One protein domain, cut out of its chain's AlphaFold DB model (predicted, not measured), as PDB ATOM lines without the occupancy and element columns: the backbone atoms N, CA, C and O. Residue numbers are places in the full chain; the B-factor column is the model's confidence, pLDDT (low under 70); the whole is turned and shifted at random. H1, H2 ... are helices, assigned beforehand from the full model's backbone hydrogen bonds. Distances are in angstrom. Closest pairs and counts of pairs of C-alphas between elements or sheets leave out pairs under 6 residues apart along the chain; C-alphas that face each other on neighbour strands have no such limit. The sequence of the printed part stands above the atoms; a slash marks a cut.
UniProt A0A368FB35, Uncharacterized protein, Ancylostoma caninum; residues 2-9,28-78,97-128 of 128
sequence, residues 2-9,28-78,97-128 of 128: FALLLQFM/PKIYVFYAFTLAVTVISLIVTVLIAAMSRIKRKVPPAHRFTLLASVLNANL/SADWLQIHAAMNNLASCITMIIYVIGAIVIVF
ATOM      1  N   PHE A   2      -3.995 -10.098  -5.664       74.00
ATOM      2  CA  PHE A   2      -4.948  -8.982  -5.506       74.00
ATOM      3  C   PHE A   2      -4.619  -8.018  -4.343       74.00
ATOM      4  O   PHE A   2      -4.605  -6.807  -4.535       74.00
ATOM      5  N   ALA A   3      -4.260  -8.544  -3.167       73.06
ATOM      6  CA  ALA A   3      -3.919  -7.728  -1.995       73.06
ATOM      7  C   ALA A   3      -2.720  -6.782  -2.215       73.06
ATOM      8  O   ALA A   3      -2.727  -5.666  -1.706       73.06
ATOM      9  N   LEU A   4      -1.722  -7.192  -3.008       75.31
ATOM     10  CA  LEU A   4      -0.567  -6.348  -3.335       75.31
ATOM     11  C   LEU A   4      -0.933  -5.218  -4.292       75.31
ATOM     12  O   LEU A   4      -0.422  -4.115  -4.153       75.31
ATOM     13  N   LEU A   5      -1.830  -5.481  -5.245       74.56
ATOM     14  CA  LEU A   5      -2.325  -4.457  -6.159       74.56
ATOM     15  C   LEU A   5      -3.164  -3.424  -5.403       74.56
ATOM     16  O   LEU A   5      -2.984  -2.230  -5.601       74.56
ATOM     17  N   LEU A   6      -4.022  -3.875  -4.483       80.06
ATOM     18  CA  LEU A   6      -4.799  -2.990  -3.613       80.06
ATOM     19  C   LEU A   6      -3.880  -2.158  -2.714       80.06
ATOM     20  O   LEU A   6      -4.085  -0.950  -2.583       80.06
ATOM     21  N   GLN A   7      -2.835  -2.776  -2.156       81.88
ATOM     22  CA  GLN A   7      -1.813  -2.041  -1.426       81.88
ATOM     23  C   GLN A   7      -1.155  -0.985  -2.332       81.88
ATOM     24  O   GLN A   7      -1.256   0.214  -2.094       81.88
ATOM     25  N   PHE A   8      -0.588  -1.386  -3.461       79.50
ATOM     26  CA  PHE A   8       0.058  -0.453  -4.379       79.50
ATOM     27  C   PHE A   8      -0.844   0.723  -4.809       79.50
ATOM     28  O   PHE A   8      -0.417   1.875  -4.765       79.50
ATOM     29  N   MET A   9      -2.115   0.467  -5.133       81.69
ATOM     30  CA  MET A   9      -3.079   1.522  -5.481       81.69
ATOM     31  C   MET A   9      -3.366   2.465  -4.306       81.69
ATOM     32  O   MET A   9      -3.471   3.677  -4.492       81.69
ATOM     33  N   PRO A  28       5.532  11.653   7.715       83.44
ATOM     34  CA  PRO A  28       4.490  11.194   8.622       83.44
ATOM     35  C   PRO A  28       4.568   9.679   8.850       83.44
ATOM     36  O   PRO A  28       4.745   8.908   7.904       83.44
ATOM     37  N   LYS A  29       4.347   9.242  10.099       81.56
ATOM     38  CA  LYS A  29       4.418   7.825  10.514       81.56
ATOM     39  C   LYS A  29       3.567   6.888   9.640       81.56
ATOM     40  O   LYS A  29       3.964   5.751   9.407       81.56
ATOM     41  N   ILE A  30       2.444   7.369   9.095       83.19
ATOM     42  CA  ILE A  30       1.577   6.583   8.203       83.19
ATOM     43  C   ILE A  30       2.281   6.154   6.907       83.19
ATOM     44  O   ILE A  30       2.104   5.017   6.481       83.19
ATOM     45  N   TYR A  31       3.132   7.003   6.318       81.75
ATOM     46  CA  TYR A  31       3.888   6.653   5.109       81.75
ATOM     47  C   TYR A  31       4.973   5.623   5.416       81.75
ATOM     48  O   TYR A  31       5.176   4.692   4.640       81.75
ATOM     49  N   VAL A  32       5.632   5.755   6.570       84.88
ATOM     50  CA  VAL A  32       6.644   4.796   7.038       84.88
ATOM     51  C   VAL A  32       6.009   3.431   7.301       84.88
ATOM     52  O   VAL A  32       6.508   2.417   6.819       84.88
ATOM     53  N   PHE A  33       4.863   3.403   7.985       86.00
ATOM     54  CA  PHE A  33       4.092   2.183   8.224       86.00
ATOM     55  C   PHE A  33       3.630   1.524   6.920       86.00
ATOM     56  O   PHE A  33       3.675   0.299   6.771       86.00
ATOM     57  N   TYR A  34       3.214   2.344   5.954       85.12
ATOM     58  CA  TYR A  34       2.798   1.873   4.647       85.12
ATOM     59  C   TYR A  34       3.953   1.220   3.885       85.12
ATOM     60  O   TYR A  34       3.839   0.076   3.444       85.12
ATOM     61  N   ALA A  35       5.076   1.929   3.758       84.19
ATOM     62  CA  ALA A  35       6.273   1.435   3.085       84.19
ATOM     63  C   ALA A  35       6.806   0.158   3.751       84.19
ATOM     64  O   ALA A  35       7.159  -0.794   3.058       84.19
ATOM     65  N   PHE A  36       6.784   0.101   5.088       88.69
ATOM     66  CA  PHE A  36       7.105  -1.100   5.855       88.69
ATOM     67  C   PHE A  36       6.184  -2.271   5.495       88.69
ATOM     68  O   PHE A  36       6.666  -3.354   5.167       88.69
ATOM     69  N   THR A  37       4.867  -2.051   5.491       88.00
ATOM     70  CA  THR A  37       3.890  -3.095   5.153       88.00
ATOM     71  C   THR A  37       4.100  -3.609   3.732       88.00
ATOM     72  O   THR A  37       4.095  -4.819   3.521       88.00
ATOM     73  N   LEU A  38       4.349  -2.712   2.775       86.19
ATOM     74  CA  LEU A  38       4.621  -3.071   1.382       86.19
ATOM     75  C   LEU A  38       5.927  -3.876   1.245       86.19
ATOM     76  O   LEU A  38       5.981  -4.871   0.529       86.19
ATOM     77  N   ALA A  39       6.984  -3.483   1.959       87.56
ATOM     78  CA  ALA A  39       8.255  -4.199   1.941       87.56
ATOM     79  C   ALA A  39       8.112  -5.617   2.514       87.56
ATOM     80  O   ALA A  39       8.552  -6.586   1.893       87.56
ATOM     81  N   VAL A  40       7.447  -5.757   3.665       88.38
ATOM     82  CA  VAL A  40       7.214  -7.060   4.303       88.38
ATOM     83  C   VAL A  40       6.357  -7.962   3.414       88.38
ATOM     84  O   VAL A  40       6.664  -9.147   3.280       88.38
ATOM     85  N   THR A  41       5.327  -7.426   2.753       86.62
ATOM     86  CA  THR A  41       4.455  -8.223   1.877       86.62
ATOM     87  C   THR A  41       5.173  -8.675   0.606       86.62
ATOM     88  O   THR A  41       5.002  -9.825   0.193       86.62
ATOM     89  N   VAL A  42       6.036  -7.836   0.024       86.62
ATOM     90  CA  VAL A  42       6.891  -8.216  -1.113       86.62
ATOM     91  C   VAL A  42       7.891  -9.301  -0.712       86.62
ATOM     92  O   VAL A  42       7.993 -10.311  -1.408       86.62
ATOM     93  N   ILE A  43       8.587  -9.146   0.420       88.56
ATOM     94  CA  ILE A  43       9.547 -10.147   0.915       88.56
ATOM     95  C   ILE A  43       8.840 -11.477   1.188       88.56
ATOM     96  O   ILE A  43       9.298 -12.522   0.724       88.56
ATOM     97  N   SER A  44       7.698 -11.441   1.880       86.69
ATOM     98  CA  SER A  44       6.887 -12.631   2.150       86.69
ATOM     99  C   SER A  44       6.506 -13.350   0.861       86.69
ATOM    100  O   SER A  44       6.595 -14.573   0.785       86.69
ATOM    101  N   LEU A  45       6.113 -12.598  -0.171       85.94
ATOM    102  CA  LEU A  45       5.734 -13.179  -1.449       85.94
ATOM    103  C   LEU A  45       6.927 -13.812  -2.166       85.94
ATOM    104  O   LEU A  45       6.785 -14.911  -2.696       85.94
ATOM    105  N   ILE A  46       8.092 -13.159  -2.170       88.56
ATOM    106  CA  ILE A  46       9.315 -13.724  -2.757       88.56
ATOM    107  C   ILE A  46       9.638 -15.060  -2.088       88.56
ATOM    108  O   ILE A  46       9.855 -16.049  -2.785       88.56
ATOM    109  N   VAL A  47       9.598 -15.119  -0.754       86.88
ATOM    110  CA  VAL A  47       9.852 -16.354  -0.000       86.88
ATOM    111  C   VAL A  47       8.847 -17.445  -0.381       86.88
ATOM    112  O   VAL A  47       9.260 -18.539  -0.760       86.88
ATOM    113  N   THR A  48       7.545 -17.154  -0.378       86.62
ATOM    114  CA  THR A  48       6.518 -18.135  -0.768       86.62
ATOM    115  C   THR A  48       6.685 -18.615  -2.211       86.62
ATOM    116  O   THR A  48       6.548 -19.809  -2.479       86.62
ATOM    117  N   VAL A  49       7.024 -17.727  -3.151       86.38
ATOM    118  CA  VAL A  49       7.260 -18.097  -4.557       86.38
ATOM    119  C   VAL A  49       8.503 -18.969  -4.701       86.38
ATOM    120  O   VAL A  49       8.453 -19.958  -5.427       86.38
ATOM    121  N   LEU A  50       9.595 -18.657  -3.996       85.25
ATOM    122  CA  LEU A  50      10.798 -19.489  -3.995       85.25
ATOM    123  C   LEU A  50      10.493 -20.887  -3.449       85.25
ATOM    124  O   LEU A  50      10.871 -21.880  -4.069       85.25
ATOM    125  N   ILE A  51       9.751 -20.985  -2.342       82.94
ATOM    126  CA  ILE A  51       9.351 -22.273  -1.759       82.94
ATOM    127  C   ILE A  51       8.441 -23.055  -2.715       82.94
ATOM    128  O   ILE A  51       8.655 -24.249  -2.926       82.94
ATOM    129  N   ALA A  52       7.482 -22.385  -3.358       78.50
ATOM    130  CA  ALA A  52       6.601 -22.995  -4.350       78.50
ATOM    131  C   ALA A  52       7.331 -23.404  -5.643       78.50
ATOM    132  O   ALA A  52       6.934 -24.357  -6.308       78.50
ATOM    133  N   ALA A  53       8.394 -22.697  -6.031       81.00
ATOM    134  CA  ALA A  53       9.236 -23.081  -7.159       81.00
ATOM    135  C   ALA A  53      10.088 -24.310  -6.809       81.00
ATOM    136  O   ALA A  53      10.181 -25.241  -7.610       81.00
ATOM    137  N   MET A  54      10.648 -24.348  -5.595       77.75
ATOM    138  CA  MET A  54      11.413 -25.490  -5.091       77.75
ATOM    139  C   MET A  54      10.550 -26.750  -4.940       77.75
ATOM    140  O   MET A  54      11.023 -27.839  -5.271       77.75
ATOM    141  N   SER A  55       9.279 -26.621  -4.545       74.69
ATOM    142  CA  SER A  55       8.367 -27.766  -4.400       74.69
ATOM    143  C   SER A  55       7.991 -28.433  -5.728       74.69
ATOM    144  O   SER A  55       7.646 -29.611  -5.749       74.69
ATOM    145  N   ARG A  56       8.098 -27.719  -6.858       74.25
ATOM    146  CA  ARG A  56       7.835 -28.270  -8.203       74.25
ATOM    147  C   ARG A  56       8.991 -29.108  -8.752       74.25
ATOM    148  O   ARG A  56       8.819 -29.792  -9.763       74.25
ATOM    149  N   ILE A  57      10.169 -29.062  -8.126       75.94
ATOM    150  CA  ILE A  57      11.335 -29.830  -8.566       75.94
ATOM    151  C   ILE A  57      11.117 -31.300  -8.190       75.94
ATOM    152  O   ILE A  57      11.236 -31.682  -7.027       75.94
ATOM    153  N   LYS A  58      10.831 -32.144  -9.190       63.47
ATOM    154  CA  LYS A  58      10.704 -33.597  -9.004       63.47
ATOM    155  C   LYS A  58      12.055 -34.193  -8.603       63.47
ATOM    156  O   LYS A  58      12.915 -34.437  -9.449       63.47
ATOM    157  N   ARG A  59      12.251 -34.430  -7.307       61.03
ATOM    158  CA  ARG A  59      13.430 -35.122  -6.773       61.03
ATOM    159  C   ARG A  59      13.151 -36.620  -6.679       61.03
ATOM    160  O   ARG A  59      12.183 -37.031  -6.056       61.03
ATOM    161  N   LYS A  60      14.033 -37.430  -7.278       54.97
ATOM    162  CA  LYS A  60      14.026 -38.903  -7.162       54.97
ATOM    163  C   LYS A  60      14.633 -39.415  -5.850       54.97
ATOM    164  O   LYS A  60      14.523 -40.599  -5.559       54.97
ATOM    165  N   VAL A  61      15.295 -38.548  -5.081       61.06
ATOM    166  CA  VAL A  61      15.917 -38.914  -3.803       61.06
ATOM    167  C   VAL A  61      14.940 -38.670  -2.650       61.06
ATOM    168  O   VAL A  61      14.369 -37.576  -2.579       61.06
ATOM    169  N   PRO A  62      14.735 -39.649  -1.750       57.78
ATOM    170  CA  PRO A  62      13.910 -39.446  -0.569       57.78
ATOM    171  C   PRO A  62      14.565 -38.407   0.361       57.78
ATOM    172  O   PRO A  62      15.794 -38.404   0.506       57.78
ATOM    173  N   PRO A  63      13.782 -37.498   0.970       63.38
ATOM    174  CA  PRO A  63      14.306 -36.561   1.957       63.38
ATOM    175  C   PRO A  63      14.860 -37.323   3.167       63.38
ATOM    176  O   PRO A  63      14.372 -38.398   3.520       63.38
ATOM    177  N   ALA A  64      15.888 -36.778   3.827       69.62
ATOM    178  CA  ALA A  64      16.410 -37.416   5.032       69.62
ATOM    179  C   ALA A  64      15.326 -37.439   6.125       69.62
ATOM    180  O   ALA A  64      14.685 -36.422   6.378       69.62
ATOM    181  N   HIS A  65      15.180 -38.579   6.807       68.00
ATOM    182  CA  HIS A  65      14.117 -38.878   7.783       68.00
ATOM    183  C   HIS A  65      13.873 -37.786   8.845       68.00
ATOM    184  O   HIS A  65      12.764 -37.586   9.332       68.00
ATOM    185  N   ARG A  66      14.923 -37.048   9.222       69.50
ATOM    186  CA  ARG A  66      14.836 -35.954  10.202       69.50
ATOM    187  C   ARG A  66      14.030 -34.758   9.681       69.50
ATOM    188  O   ARG A  66      13.352 -34.108  10.465       69.50
ATOM    189  N   PHE A  67      14.083 -34.478   8.379       64.88
ATOM    190  CA  PHE A  67      13.340 -33.370   7.775       64.88
ATOM    191  C   PHE A  67      11.856 -33.688   7.618       64.88
ATOM    192  O   PHE A  67      11.031 -32.798   7.796       64.88
ATOM    193  N   THR A  68      11.509 -34.947   7.351       66.56
ATOM    194  CA  THR A  68      10.118 -35.412   7.305       66.56
ATOM    195  C   THR A  68       9.452 -35.322   8.679       66.56
ATOM    196  O   THR A  68       8.355 -34.783   8.781       66.56
ATOM    197  N   LEU A  69      10.142 -35.736   9.751       66.25
ATOM    198  CA  LEU A  69       9.642 -35.575  11.126       66.25
ATOM    199  C   LEU A  69       9.450 -34.103  11.512       66.25
ATOM    200  O   LEU A  69       8.414 -33.738  12.058       66.25
ATOM    201  N   LEU A  70      10.430 -33.246  11.206       68.19
ATOM    202  CA  LEU A  70      10.309 -31.811  11.475       68.19
ATOM    203  C   LEU A  70       9.143 -31.189  10.703       68.19
ATOM    204  O   LEU A  70       8.430 -30.362  11.257       68.19
ATOM    205  N   ALA A  71       8.923 -31.592   9.452       64.88
ATOM    206  CA  ALA A  71       7.801 -31.108   8.660       64.88
ATOM    207  C   ALA A  71       6.439 -31.560   9.203       64.88
ATOM    208  O   ALA A  71       5.512 -30.757   9.206       64.88
ATOM    209  N   SER A  72       6.323 -32.802   9.683       67.56
ATOM    210  CA  SER A  72       5.109 -33.308  10.342       67.56
ATOM    211  C   SER A  72       4.808 -32.510  11.617       67.56
ATOM    212  O   SER A  72       3.729 -31.938  11.725       67.56
ATOM    213  N   VAL A  73       5.793 -32.318  12.505       72.44
ATOM    214  CA  VAL A  73       5.620 -31.515  13.733       72.44
ATOM    215  C   VAL A  73       5.276 -30.056  13.421       72.44
ATOM    216  O   VAL A  73       4.392 -29.475  14.048       72.44
ATOM    217  N   LEU A  74       5.965 -29.449  12.451       69.88
ATOM    218  CA  LEU A  74       5.699 -28.072  12.036       69.88
ATOM    219  C   LEU A  74       4.303 -27.929  11.433       69.88
ATOM    220  O   LEU A  74       3.617 -26.968  11.758       69.88
ATOM    221  N   ASN A  75       3.865 -28.869  10.594       69.88
ATOM    222  CA  ASN A  75       2.507 -28.846  10.064       69.88
ATOM    223  C   ASN A  75       1.478 -29.064  11.174       69.88
ATOM    224  O   ASN A  75       0.562 -28.264  11.253       69.88
ATOM    225  N   ALA A  76       1.661 -30.028  12.078       69.56
ATOM    226  CA  ALA A  76       0.729 -30.285  13.179       69.56
ATOM    227  C   ALA A  76       0.563 -29.085  14.134       69.56
ATOM    228  O   ALA A  76      -0.542 -28.808  14.594       69.56
ATOM    229  N   ASN A  77       1.642 -28.341  14.411       69.50
ATOM    230  CA  ASN A  77       1.593 -27.180  15.308       69.50
ATOM    231  C   ASN A  77       1.226 -25.859  14.618       69.50
ATOM    232  O   ASN A  77       0.689 -24.969  15.274       69.50
ATOM    233  N   LEU A  78       1.570 -25.678  13.336       65.81
ATOM    234  CA  LEU A  78       1.389 -24.404  12.622       65.81
ATOM    235  C   LEU A  78       0.233 -24.433  11.610       65.81
ATOM    236  O   LEU A  78      -0.145 -23.377  11.107       65.81
ATOM    237  N   SER A  97       8.133 -37.358  -4.056       64.25
ATOM    238  CA  SER A  97       7.506 -36.093  -4.420       64.25
ATOM    239  C   SER A  97       6.441 -35.626  -3.414       64.25
ATOM    240  O   SER A  97       6.406 -34.431  -3.115       64.25
ATOM    241  N   ALA A  98       5.642 -36.537  -2.846       66.56
ATOM    242  CA  ALA A  98       4.626 -36.214  -1.840       66.56
ATOM    243  C   ALA A  98       5.261 -35.791  -0.503       66.56
ATOM    244  O   ALA A  98       4.935 -34.729   0.031       66.56
ATOM    245  N   ASP A  99       6.258 -36.548  -0.031       67.75
ATOM    246  CA  ASP A  99       7.013 -36.233   1.192       67.75
ATOM    247  C   ASP A  99       7.724 -34.869   1.069       67.75
ATOM    248  O   ASP A  99       7.725 -34.052   1.993       67.75
ATOM    249  N   TRP A 100       8.303 -34.569  -0.102       68.38
ATOM    250  CA  TRP A 100       8.899 -33.257  -0.368       68.38
ATOM    251  C   TRP A 100       7.853 -32.143  -0.366       68.38
ATOM    252  O   TRP A 100       8.128 -31.076   0.181       68.38
ATOM    253  N   LEU A 101       6.668 -32.346  -0.948       75.62
ATOM    254  CA  LEU A 101       5.611 -31.332  -0.957       75.62
ATOM    255  C   LEU A 101       5.182 -30.959   0.470       75.62
ATOM    256  O   LEU A 101       5.081 -29.770   0.778       75.62
ATOM    257  N   GLN A 102       5.029 -31.954   1.350       72.88
ATOM    258  CA  GLN A 102       4.699 -31.749   2.763       72.88
ATOM    259  C   GLN A 102       5.775 -30.930   3.497       72.88
ATOM    260  O   GLN A 102       5.446 -30.012   4.252       72.88
ATOM    261  N   ILE A 103       7.061 -31.197   3.227       76.50
ATOM    262  CA  ILE A 103       8.185 -30.423   3.785       76.50
ATOM    263  C   ILE A 103       8.157 -28.967   3.308       76.50
ATOM    264  O   ILE A 103       8.347 -28.048   4.107       76.50
ATOM    265  N   HIS A 104       7.908 -28.726   2.018       79.94
ATOM    266  CA  HIS A 104       7.840 -27.361   1.488       79.94
ATOM    267  C   HIS A 104       6.629 -26.596   2.045       79.94
ATOM    268  O   HIS A 104       6.750 -25.403   2.325       79.94
ATOM    269  N   ALA A 105       5.493 -27.266   2.261       79.31
ATOM    270  CA  ALA A 105       4.326 -26.673   2.910       79.31
ATOM    271  C   ALA A 105       4.628 -26.261   4.361       79.31
ATOM    272  O   ALA A 105       4.413 -25.102   4.723       79.31
ATOM    273  N   ALA A 106       5.235 -27.157   5.147       79.12
ATOM    274  CA  ALA A 106       5.662 -26.866   6.518       79.12
ATOM    275  C   ALA A 106       6.619 -25.671   6.581       79.12
ATOM    276  O   ALA A 106       6.470 -24.777   7.413       79.12
ATOM    277  N   MET A 107       7.582 -25.624   5.659       81.00
ATOM    278  CA  MET A 107       8.552 -24.536   5.566       81.00
ATOM    279  C   MET A 107       7.894 -23.199   5.199       81.00
ATOM    280  O   MET A 107       8.254 -22.171   5.771       81.00
ATOM    281  N   ASN A 108       6.913 -23.193   4.291       84.75
ATOM    282  CA  ASN A 108       6.172 -21.977   3.953       84.75
ATOM    283  C   ASN A 108       5.332 -21.470   5.135       84.75
ATOM    284  O   ASN A 108       5.280 -20.265   5.382       84.75
ATOM    285  N   ASN A 109       4.710 -22.377   5.888       82.94
ATOM    286  CA  ASN A 109       3.913 -22.031   7.065       82.94
ATOM    287  C   ASN A 109       4.790 -21.482   8.198       82.94
ATOM    288  O   ASN A 109       4.465 -20.452   8.788       82.94
ATOM    289  N   LEU A 110       5.949 -22.101   8.442       84.94
ATOM    290  CA  LEU A 110       6.943 -21.593   9.389       84.94
ATOM    291  C   LEU A 110       7.448 -20.202   8.991       84.94
ATOM    292  O   LEU A 110       7.469 -19.298   9.825       84.94
ATOM    293  N   ALA A 111       7.805 -20.011   7.718       84.44
ATOM    294  CA  ALA A 111       8.211 -18.704   7.208       84.44
ATOM    295  C   ALA A 111       7.104 -17.657   7.409       84.44
ATOM    296  O   ALA A 111       7.381 -16.565   7.895       84.44
ATOM    297  N   SER A 112       5.846 -18.017   7.133       83.88
ATOM    298  CA  SER A 112       4.687 -17.134   7.328       83.88
ATOM    299  C   SER A 112       4.492 -16.745   8.799       83.88
ATOM    300  O   SER A 112       4.225 -15.582   9.098       83.88
ATOM    301  N   CYS A 113       4.683 -17.686   9.730       84.88
ATOM    302  CA  CYS A 113       4.619 -17.421  11.169       84.88
ATOM    303  C   CYS A 113       5.715 -16.437  11.616       84.88
ATOM    304  O   CYS A 113       5.432 -15.455  12.304       84.88
ATOM    305  N   ILE A 114       6.956 -16.640  11.161       88.31
ATOM    306  CA  ILE A 114       8.078 -15.733  11.452       88.31
ATOM    307  C   ILE A 114       7.803 -14.334  10.887       88.31
ATOM    308  O   ILE A 114       7.969 -13.338  11.594       88.31
ATOM    309  N   THR A 115       7.332 -14.242   9.640       86.56
ATOM    310  CA  THR A 115       6.975 -12.965   9.011       86.56
ATOM    311  C   THR A 115       5.879 -12.237   9.789       86.56
ATOM    312  O   THR A 115       5.966 -11.020   9.950       86.56
ATOM    313  N   MET A 116       4.888 -12.955  10.328       87.06
ATOM    314  CA  MET A 116       3.846 -12.366  11.173       87.06
ATOM    315  C   MET A 116       4.430 -11.744  12.449       87.06
ATOM    316  O   MET A 116       4.095 -10.609  12.782       87.06
ATOM    317  N   ILE A 117       5.329 -12.448  13.143       91.00
ATOM    318  CA  ILE A 117       5.971 -11.939  14.367       91.00
ATOM    319  C   ILE A 117       6.788 -10.676  14.062       91.00
ATOM    320  O   ILE A 117       6.647  -9.667  14.753       91.00
ATOM    321  N   ILE A 118       7.594 -10.703  12.995       90.81
ATOM    322  CA  ILE A 118       8.380  -9.544  12.542       90.81
ATOM    323  C   ILE A 118       7.461  -8.364  12.210       90.81
ATOM    324  O   ILE A 118       7.754  -7.230  12.592       90.81
ATOM    325  N   TYR A 119       6.341  -8.622  11.531       89.94
ATOM    326  CA  TYR A 119       5.371  -7.591  11.182       89.94
ATOM    327  C   TYR A 119       4.778  -6.917  12.423       89.94
ATOM    328  O   TYR A 119       4.751  -5.691  12.491       89.94
ATOM    329  N   VAL A 120       4.355  -7.699  13.423       91.25
ATOM    330  CA  VAL A 120       3.784  -7.171  14.674       91.25
ATOM    331  C   VAL A 120       4.806  -6.321  15.429       91.25
ATOM    332  O   VAL A 120       4.489  -5.204  15.830       91.25
ATOM    333  N   ILE A 121       6.042  -6.804  15.582       93.62
ATOM    334  CA  ILE A 121       7.102  -6.054  16.273       93.62
ATOM    335  C   ILE A 121       7.418  -4.754  15.525       93.62
ATOM    336  O   ILE A 121       7.459  -3.688  16.134       93.62
ATOM    337  N   GLY A 122       7.598  -4.821  14.203       90.12
ATOM    338  CA  GLY A 122       7.874  -3.639  13.387       90.12
ATOM    339  C   GLY A 122       6.731  -2.622  13.419       90.12
ATOM    340  O   GLY A 122       6.982  -1.425  13.529       90.12
ATOM    341  N   ALA A 123       5.478  -3.083  13.416       89.25
ATOM    342  CA  ALA A 123       4.313  -2.218  13.568       89.25
ATOM    343  C   ALA A 123       4.319  -1.485  14.919       89.25
ATOM    344  O   ALA A 123       4.101  -0.276  14.948       89.25
ATOM    345  N   ILE A 124       4.626  -2.182  16.020       90.94
ATOM    346  CA  ILE A 124       4.733  -1.575  17.356       90.94
ATOM    347  C   ILE A 124       5.819  -0.490  17.366       90.94
ATOM    348  O   ILE A 124       5.553   0.625  17.804       90.94
ATOM    349  N   VAL A 125       7.007  -0.777  16.823       92.00
ATOM    350  CA  VAL A 125       8.137   0.173  16.776       92.00
ATOM    351  C   VAL A 125       7.831   1.423  15.944       92.00
ATOM    352  O   VAL A 125       8.347   2.492  16.234       92.00
ATOM    353  N   ILE A 126       7.012   1.316  14.896       87.88
ATOM    354  CA  ILE A 126       6.653   2.474  14.058       87.88
ATOM    355  C   ILE A 126       5.562   3.325  14.725       87.88
ATOM    356  O   ILE A 126       5.530   4.549  14.559       87.88
ATOM    357  N   VAL A 127       4.643   2.684  15.451       83.31
ATOM    358  CA  VAL A 127       3.534   3.364  16.127       83.31
ATOM    359  C   VAL A 127       4.033   4.177  17.322       83.31
ATOM    360  O   VAL A 127       3.705   5.365  17.403       83.31
ATOM    361  N   PHE A 128       4.828   3.571  18.207       81.50
ATOM    362  CA  PHE A 128       5.391   4.226  19.392       81.50
ATOM    363  C   PHE A 128       6.611   5.070  19.014       81.50
ATOM    364  O   PHE A 128       6.504   6.319  19.089       81.50
TER     365      PHE A 128
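This is residues 2 to 9, 28 to 78 and 97 to 128 of the 128 residues of an uncharacterized protein of Ancylostoma caninum (UniProt A0A368FB35). Two long helices, H2 and H4, run side by side in opposite directions as a rod; short H1 packs on H2, and H3 packs at a slant on H4. The 91 printed residues, with four named helices, H1 to H4, and no named strand, are all helix in class. The whole is loose, radius of gyration of the C-alphas 16.5 A, spanning 53 by 25 by 15 A.

Find C-alpha 2 at (-4.948, -8.982, -5.506), where H1, residues 2 to 9, begins. H2, residues 29 to 55, runs 38.8 A; H3, residues 65 to 78, 19.9 A; H4, residues 97 to 127, 44.7 A to (3.534, 3.364, 16.127).

Look at C-alphas 55 and 101, 5.7 A apart, the closest where H2 and H4 touch, at a shallow tilt of 9 degrees. H4's residues 99 to 113 alone touch H3, closest C-alphas 71 and 103, 4.9 A, a steep tilt of 48 degrees. H2's residues 38 to 41 alone touch H1, closest C-alphas 7 and 38, 7.1 A. Each helix has every O i to N i+4 pair within hydrogen-bond range.

Residues 10 to 27 and 79 to 96 are cut out, with C-alpha gaps of 18.7 A and 21.6 A. Confidence is under 70 at residues 58 to 72, 74 to 78 and 97 to 100.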